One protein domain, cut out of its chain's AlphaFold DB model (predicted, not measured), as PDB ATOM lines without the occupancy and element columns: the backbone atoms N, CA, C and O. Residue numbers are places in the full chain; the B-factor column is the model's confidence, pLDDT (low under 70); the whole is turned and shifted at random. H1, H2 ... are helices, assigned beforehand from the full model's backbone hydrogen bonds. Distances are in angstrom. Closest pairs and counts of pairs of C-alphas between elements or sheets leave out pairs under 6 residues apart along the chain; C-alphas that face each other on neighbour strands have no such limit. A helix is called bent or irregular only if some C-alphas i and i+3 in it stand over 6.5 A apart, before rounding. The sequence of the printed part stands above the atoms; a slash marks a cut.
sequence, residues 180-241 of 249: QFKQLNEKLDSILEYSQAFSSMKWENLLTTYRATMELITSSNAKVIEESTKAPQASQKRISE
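Overview. This is residues 180 to 241 of the 249 residues of an uncharacterized protein of Lactuca saligna (UniProt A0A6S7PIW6). A long helix, H2, makes the length of a rod, and a shorter helix, H1, folds back beside its first part without touching it, joined to it by a tight turn at one end. Residues 218 to 241 of H2 stick out as a free arm. The printed part has 62 residues, all helix in class, H1 then H2, with no named strand. It is extended, with a radius of gyration of the C-alphas of 19.9 A and spans of 66 by 20 by 9 A.

Along the chain. H1, residues 180 to 197, begins at C-alpha 180 (84.860, 110.432, 142.287) and is 26.0 A long. It is irregular, with C-alphas 193 and 196 7.8 A apart, and has a kink of 27 degrees near residue 191. H2, residues 200 to 241, is 62.1 A long and ends at C-alpha 241 (125.008, 112.491, 157.040). H2 is neither bent nor irregular, but only just: C-alphas 228 and 231 are 6.1 A apart.

Arrangement. H1 and H2 are near each other, with 12 pairs of C-alphas within 10 A. Their link is tight, with 2 residues between them. The O i to N i+4 pairs within hydrogen-bond range are 12 of 14 in H1 and 35 of 38 in H2.

Size, cuts and confidence. The C-alphas of Ala 197 and Glu 241, the two farthest apart, are 66.4 A apart. The printed part has no cut. Residues 196 to 201 also stand free. Mean pLDDT of the printed part is 81.7; residues 191 to 192 and 194 to 198 are under 70.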
ATOM      1  N   GLN A 180      84.731 111.354 143.422       71.94
ATOM      2  CA  GLN A 180      84.860 110.432 142.287       71.94
ATOM      3  C   GLN A 180      84.270 109.053 142.594       71.94
ATOM      4  O   GLN A 180      83.547 108.500 141.767       71.94
ATOM      5  N   PHE A 181      84.516 108.525 143.795       70.69
ATOM      6  CA  PHE A 181      83.947 107.246 144.209       70.69
ATOM      7  C   PHE A 181      82.422 107.319 144.333       70.69
ATOM      8  O   PHE A 181      81.722 106.436 143.846       70.69
ATOM      9  N   LYS A 182      81.891 108.412 144.896       79.00
ATOM     10  CA  LYS A 182      80.443 108.646 144.975       79.00
ATOM     11  C   LYS A 182      79.794 108.708 143.586       79.00
ATOM     12  O   LYS A 182      78.799 108.028 143.365       79.00
ATOM     13  N   GLN A 183      80.385 109.444 142.639       76.56
ATOM     14  CA  GLN A 183      79.888 109.493 141.255       76.56
ATOM     15  C   GLN A 183      79.947 108.134 140.552       76.56
ATOM     16  O   GLN A 183      79.071 107.817 139.748       76.56
ATOM     17  N   LEU A 184      80.983 107.335 140.823       75.12
ATOM     18  CA  LEU A 184      81.088 105.984 140.285       75.12
ATOM     19  C   LEU A 184      79.973 105.091 140.836       75.12
ATOM     20  O   LEU A 184      79.340 104.371 140.067       75.12
ATOM     21  N   ASN A 185      79.708 105.185 142.139       75.38
ATOM     22  CA  ASN A 185      78.671 104.406 142.804       75.38
ATOM     23  C   ASN A 185      77.272 104.785 142.300       75.38
ATOM     24  O   ASN A 185      76.523 103.912 141.881       75.38
ATOM     25  N   GLU A 186      76.964 106.083 142.211       81.62
ATOM     26  CA  GLU A 186      75.695 106.573 141.648       81.62
ATOM     27  C   GLU A 186      75.501 106.126 140.187       81.62
ATOM     28  O   GLU A 186      74.393 105.773 139.781       81.62
ATOM     29  N   LYS A 187      76.577 106.082 139.385       78.94
ATOM     30  CA  LYS A 187      76.519 105.537 138.019       78.94
ATOM     31  C   LYS A 187      76.264 104.031 137.996       78.94
ATOM     32  O   LYS A 187      75.520 103.577 137.131       78.94
ATOM     33  N   LEU A 188      76.878 103.262 138.895       76.25
ATOM     34  CA  LEU A 188      76.664 101.815 138.986       76.25
ATOM     35  C   LEU A 188      75.231 101.491 139.415       76.25
ATOM     36  O   LEU A 188      74.585 100.671 138.761       76.25
ATOM     37  N   ASP A 189      74.723 102.181 140.437       76.62
ATOM     38  CA  ASP A 189      73.349 102.030 140.922       76.62
ATOM     39  C   ASP A 189      72.339 102.380 139.826       76.62
ATOM     40  O   ASP A 189      71.429 101.597 139.547       76.62
ATOM     41  N   SER A 190      72.560 103.493 139.113       76.38
ATOM     42  CA  SER A 190      71.708 103.872 137.985       76.38
ATOM     43  C   SER A 190      71.672 102.778 136.916       76.38
ATOM     44  O   SER A 190      70.609 102.427 136.413       76.38
ATOM     45  N   ILE A 191      72.812 102.177 136.576       67.00
ATOM     46  CA  ILE A 191      72.849 101.153 135.525       67.00
ATOM     47  C   ILE A 191      72.214  99.836 135.979       67.00
ATOM     48  O   ILE A 191      71.553  99.176 135.173       67.00
ATOM     49  N   LEU A 192      72.375  99.462 137.249       69.44
ATOM     50  CA  LEU A 192      71.691  98.304 137.827       69.44
ATOM     51  C   LEU A 192      70.170  98.468 137.755       69.44
ATOM     52  O   LEU A 192      69.485  97.529 137.345       69.44
ATOM     53  N   GLU A 193      69.659  99.664 138.045       76.00
ATOM     54  CA  GLU A 193      68.230  99.984 137.968       76.00
ATOM     55  C   GLU A 193      67.680  99.888 136.529       76.00
ATOM     56  O   GLU A 193      66.570  99.401 136.314       76.00
ATOM     57  N   TYR A 194      68.483 100.237 135.516       65.88
ATOM     58  CA  TYR A 194      68.097 100.131 134.098       65.88
ATOM     59  C   TYR A 194      68.480  98.799 133.421       65.88
ATOM     60  O   TYR A 194      68.194  98.606 132.233       65.88
ATOM     61  N   SER A 195      69.115  97.866 134.138       55.22
ATOM     62  CA  SER A 195      69.784  96.681 133.573       55.22
ATOM     63  C   SER A 195      68.885  95.734 132.767       55.22
ATOM     64  O   SER A 195      69.382  95.065 131.858       55.22
ATOM     65  N   GLN A 196      67.568  95.726 133.003       60.66
ATOM     66  CA  GLN A 196      66.623  94.906 132.229       60.66
ATOM     67  C   GLN A 196      66.479  95.344 130.758       60.66
ATOM     68  O   GLN A 196      66.013  94.562 129.933       60.66
ATOM     69  N   ALA A 197      66.909  96.562 130.405       61.09
ATOM     70  CA  ALA A 197      66.820  97.116 129.049       61.09
ATOM     71  C   ALA A 197      68.188  97.304 128.360       61.09
ATOM     72  O   ALA A 197      68.278  97.903 127.281       61.09
ATOM     73  N   PHE A 198      69.280  96.842 128.975       61.81
ATOM     74  CA  PHE A 198      70.621  97.057 128.438       61.81
ATOM     75  C   PHE A 198      70.982  96.001 127.389       61.81
ATOM     76  O   PHE A 198      71.046  94.807 127.671       61.81
ATOM     77  N   SER A 199      71.273  96.448 126.166       75.88
ATOM     78  CA  SER A 199      71.871  95.585 125.149       75.88
ATOM     79  C   SER A 199      73.296  95.188 125.551       75.88
ATOM     80  O   SER A 199      74.001  95.964 126.201       75.88
ATOM     81  N   SER A 200      73.749  94.005 125.117       77.69
ATOM     82  CA  SER A 200      75.109  93.488 125.370       77.69
ATOM     83  C   SER A 200      76.207  94.525 125.089       77.69
ATOM     84  O   SER A 200      77.127  94.698 125.879       77.69
ATOM     85  N   MET A 201      76.055  95.301 124.010       78.62
ATOM     86  CA  MET A 201      77.001  96.351 123.619       78.62
ATOM     87  C   MET A 201      77.118  97.480 124.660       78.62
ATOM     88  O   MET A 201      78.200  98.025 124.870       78.62
ATOM     89  N   LYS A 202      76.026  97.845 125.345       76.69
ATOM     90  CA  LYS A 202      76.079  98.869 126.401       76.69
ATOM     91  C   LYS A 202      76.794  98.353 127.654       76.69
ATOM     92  O   LYS A 202      77.508  99.125 128.290       76.69
ATOM     93  N   TRP A 203      76.643  97.067 127.974       77.31
ATOM     94  CA  TRP A 203      77.371  96.424 129.072       77.31
ATOM     95  C   TRP A 203      78.874  96.359 128.807       77.31
ATOM     96  O   TRP A 203      79.656  96.715 129.685       77.31
ATOM     97  N   GLU A 204      79.290  95.990 127.596       83.50
ATOM     98  CA  GLU A 204      80.711  95.986 127.219       83.50
ATOM     99  C   GLU A 204      81.337  97.384 127.305       83.50
ATOM    100  O   GLU A 204      82.430  97.547 127.857       83.50
ATOM    101  N   ASN A 205      80.619  98.413 126.840       82.88
ATOM    102  CA  ASN A 205      81.066  99.804 126.953       82.88
ATOM    103  C   ASN A 205      81.210 100.247 128.416       82.88
ATOM    104  O   ASN A 205      82.175 100.936 128.765       82.88
ATOM    105  N   LEU A 206      80.287  99.833 129.289       79.62
ATOM    106  CA  LEU A 206      80.383 100.117 130.718       79.62
ATOM    107  C   LEU A 206      81.584  99.418 131.348       79.62
ATOM    108  O   LEU A 206      82.366 100.065 132.041       79.62
ATOM    109  N   LEU A 207      81.743  98.118 131.092       81.75
ATOM    110  CA  LEU A 207      82.850  97.330 131.628       81.75
ATOM    111  C   LEU A 207      84.196  97.935 131.207       81.75
ATOM    112  O   LEU A 207      85.120  98.038 132.013       81.75
ATOM    113  N   THR A 208      84.276  98.394 129.958       87.12
ATOM    114  CA  THR A 208      85.443  99.089 129.405       87.12
ATOM    115  C   THR A 208      85.703 100.417 130.122       87.12
ATOM    116  O   THR A 208      86.824 100.669 130.558       87.12
ATOM    117  N   THR A 209      84.667 101.240 130.314       85.50
ATOM    118  CA  THR A 209      84.769 102.530 131.026       85.50
ATOM    119  C   THR A 209      85.218 102.337 132.473       85.50
ATOM    120  O   THR A 209      86.091 103.048 132.976       85.50
ATOM    121  N   TYR A 210      84.636 101.352 133.147       81.75
ATOM    122  CA  TYR A 210      84.969 101.009 134.518       81.75
ATOM    123  C   TYR A 210      86.414 100.500 134.634       81.75
ATOM    124  O   TYR A 210      87.158 100.982 135.490       81.75
ATOM    125  N   ARG A 211      86.861  99.613 133.731       84.81
ATOM    126  CA  ARG A 211      88.258  99.145 133.681       84.81
ATOM    127  C   ARG A 211      89.237 100.308 133.511       84.81
ATOM    128  O   ARG A 211      90.179 100.412 134.289       84.81
ATOM    129  N   ALA A 212      88.971 101.214 132.569       88.38
ATOM    130  CA  ALA A 212      89.810 102.391 132.342       88.38
ATOM    131  C   ALA A 212      89.869 103.313 133.575       88.38
ATOM    132  O   ALA A 212      90.929 103.827 133.930       88.38
ATOM    133  N   THR A 213      88.741 103.486 134.272       84.00
ATOM    134  CA  THR A 213      88.680 104.287 135.507       84.00
ATOM    135  C   THR A 213      89.495 103.637 136.627       84.00
ATOM    136  O   THR A 213      90.246 104.317 137.323       84.00
ATOM    137  N   MET A 214      89.408 102.314 136.775       79.56
ATOM    138  CA  MET A 214      90.188 101.571 137.766       79.56
ATOM    139  C   MET A 214      91.692 101.599 137.475       79.56
ATOM    140  O   MET A 214      92.485 101.749 138.408       79.56
ATOM    141  N   GLU A 215      92.101 101.500 136.210       87.81
ATOM    142  CA  GLU A 215      93.504 101.673 135.806       87.81
ATOM    143  C   GLU A 215      94.012 103.081 136.134       87.81
ATOM    144  O   GLU A 215      95.105 103.226 136.685       87.81
ATOM    145  N   LEU A 216      93.197 104.112 135.883       88.69
ATOM    146  CA  LEU A 216      93.533 105.495 136.218       88.69
ATOM    147  C   LEU A 216      93.731 105.686 137.728       88.69
ATOM    148  O   LEU A 216      94.743 106.252 138.141       88.69
ATOM    149  N   ILE A 217      92.803 105.183 138.549       82.94
ATOM    150  CA  ILE A 217      92.890 105.256 140.018       82.94
ATOM    151  C   ILE A 217      94.125 104.501 140.515       82.94
ATOM    152  O   ILE A 217      94.879 105.015 141.339       82.94
ATOM    153  N   THR A 218      94.371 103.302 139.984       83.56
ATOM    154  CA  THR A 218      95.526 102.479 140.370       83.56
ATOM    155  C   THR A 218      96.842 103.179 140.031       83.56
ATOM    156  O   THR A 218      97.744 103.222 140.865       83.56
ATOM    157  N   SER A 219      96.936 103.777 138.841       89.00
ATOM    158  CA  SER A 219      98.102 104.553 138.405       89.00
ATOM    159  C   SER A 219      98.318 105.804 139.266       89.00
ATOM    160  O   SER A 219      99.436 106.063 139.717       89.00
ATOM    161  N   SER A 220      97.246 106.541 139.578       87.25
ATOM    162  CA  SER A 220      97.315 107.708 140.468       87.25
ATOM    163  C   SER A 220      97.803 107.326 141.866       87.25
ATOM    164  O   SER A 220      98.724 107.946 142.391       87.25
ATOM    165  N   ASN A 221      97.258 106.251 142.441       80.00
ATOM    166  CA  ASN A 221      97.664 105.767 143.758       80.00
ATOM    167  C   ASN A 221      99.126 105.300 143.773       80.00
ATOM    168  O   ASN A 221      99.850 105.600 144.720       80.00
ATOM    169  N   ALA A 222      99.584 104.616 142.720       87.19
ATOM    170  CA  ALA A 222     100.987 104.226 142.591       87.19
ATOM    171  C   ALA A 222     101.916 105.451 142.591       87.19
ATOM    172  O   ALA A 222     102.927 105.454 143.292       87.19
ATOM    173  N   LYS A 223     101.531 106.518 141.879       90.19
ATOM    174  CA  LYS A 223     102.290 107.771 141.837       90.19
ATOM    175  C   LYS A 223     102.344 108.468 143.201       90.19
ATOM    176  O   LYS A 223     103.413 108.905 143.615       90.19
ATOM    177  N   VAL A 224     101.219 108.535 143.917       86.25
ATOM    178  CA  VAL A 224     101.158 109.132 145.264       86.25
ATOM    179  C   VAL A 224     102.051 108.367 146.242       86.25
ATOM    180  O   VAL A 224     102.781 108.979 147.019       86.25
ATOM    181  N   ILE A 225     102.058 107.033 146.177       84.75
ATOM    182  CA  ILE A 225     102.946 106.197 147.000       84.75
ATOM    183  C   ILE A 225     104.420 106.449 146.643       84.75
ATOM    184  O   ILE A 225     105.260 106.599 147.533       84.75
ATOM    185  N   GLU A 226     104.753 106.542 145.353       91.31
ATOM    186  CA  GLU A 226     106.115 106.855 144.905       91.31
ATOM    187  C   GLU A 226     106.582 108.240 145.391       91.31
ATOM    188  O   GLU A 226     107.713 108.398 145.849       91.31
ATOM    189  N   GLU A 227     105.722 109.257 145.344       88.62
ATOM    190  CA  GLU A 227     106.050 110.596 145.847       88.62
ATOM    191  C   GLU A 227     106.160 110.620 147.380       88.62
ATOM    192  O   GLU A 227     107.121 111.174 147.921       88.62
ATOM    193  N   SER A 228     105.254 109.934 148.082       86.56
ATOM    194  CA  SER A 228     105.266 109.833 149.546       86.56
ATOM    195  C   SER A 228     106.492 109.094 150.090       86.56
ATOM    196  O   SER A 228     106.860 109.314 151.242       86.56
ATOM    197  N   THR A 229     107.140 108.232 149.302       89.44
ATOM    198  CA  THR A 229     108.352 107.508 149.732       89.44
ATOM    199  C   THR A 229     109.643 108.303 149.523       89.44
ATOM    200  O   THR A 229     110.628 108.059 150.224       89.44
ATOM    201  N   LYS A 230     109.647 109.317 148.647       91.44
ATOM    202  CA  LYS A 230     110.828 110.165 148.396       91.44
ATOM    203  C   LYS A 230     111.157 111.091 149.575       91.44
ATOM    204  O   LYS A 230     112.332 111.282 149.893       91.44
ATOM    205  N   ALA A 231     110.149 111.650 150.248       85.88
ATOM    206  CA  ALA A 231     110.360 112.602 151.347       85.88
ATOM    207  C   ALA A 231     110.994 111.974 152.617       85.88
ATOM    208  O   ALA A 231     111.953 112.553 153.148       85.88
ATOM    209  N   PRO A 232     110.565 110.782 153.082       88.19
ATOM    210  CA  PRO A 232     111.223 110.080 154.183       88.19
ATOM    211  C   PRO A 232     112.657 109.672 153.843       88.19
ATOM    212  O   PRO A 232     113.547 109.866 154.665       88.19
ATOM    213  N   GLN A 233     112.913 109.187 152.621       89.25
ATOM    214  CA  GLN A 233     114.263 108.796 152.190       89.25
ATOM    215  C   GLN A 233     115.235 109.982 152.180       89.25
ATOM    216  O   GLN A 233     116.367 109.866 152.653       89.25
ATOM    217  N   ALA A 234     114.791 111.145 151.693       89.38
ATOM    218  CA  ALA A 234     115.595 112.364 151.724       89.38
ATOM    219  C   ALA A 234     115.899 112.817 153.164       89.38
ATOM    220  O   ALA A 234     117.014 113.253 153.454       89.38
ATOM    221  N   SER A 235     114.925 112.683 154.069       90.88
ATOM    222  CA  SER A 235     115.089 113.031 155.485       90.88
ATOM    223  C   SER A 235     116.034 112.063 156.198       90.88
ATOM    224  O   SER A 235     116.957 112.500 156.883       90.88
ATOM    225  N   GLN A 236     115.879 110.757 155.964       93.00
ATOM    226  CA  GLN A 236     116.751 109.719 156.509       93.00
ATOM    227  C   GLN A 236     118.203 109.916 156.061       93.00
ATOM    228  O   GLN A 236     119.106 109.868 156.891       93.00
ATOM    229  N   LYS A 237     118.434 110.236 154.779       95.25
ATOM    230  CA  LYS A 237     119.775 110.542 154.261       95.25
ATOM    231  C   LYS A 237     120.433 111.716 155.001       95.25
ATOM    232  O   LYS A 237     121.591 111.608 155.392       95.25
ATOM    233  N   ARG A 238     119.695 112.807 155.245       94.06
ATOM    234  CA  ARG A 238     120.212 113.976 155.987       94.06
ATOM    235  C   ARG A 238     120.556 113.644 157.440       94.06
ATOM    236  O   ARG A 238     121.555 114.141 157.950       94.06
ATOM    237  N   ILE A 239     119.749 112.806 158.096       95.12
ATOM    238  CA  ILE A 239     120.011 112.354 159.471       95.12
ATOM    239  C   ILE A 239     121.293 111.514 159.516       95.12
ATOM    240  O   ILE A 239     122.148 111.761 160.369       95.12
ATOM    241  N   SER A 240     121.470 110.582 158.575       94.69
ATOM    242  CA  SER A 240     122.686 109.766 158.481       94.69
ATOM    243  C   SER A 240     123.938 110.623 158.263       94.69
ATOM    244  O   SER A 240     124.901 110.494 159.015       94.69
ATOM    245  N   GLU A 241     123.897 111.564 157.312       95.94
ATOM    246  CA  GLU A 241     125.008 112.491 157.040       95.94
ATOM    247  C   GLU A 241     125.334 113.392 158.245       95.94
ATOM    248  O   GLU A 241     126.498 113.701 158.504       95.94
TER     249      GLU A 241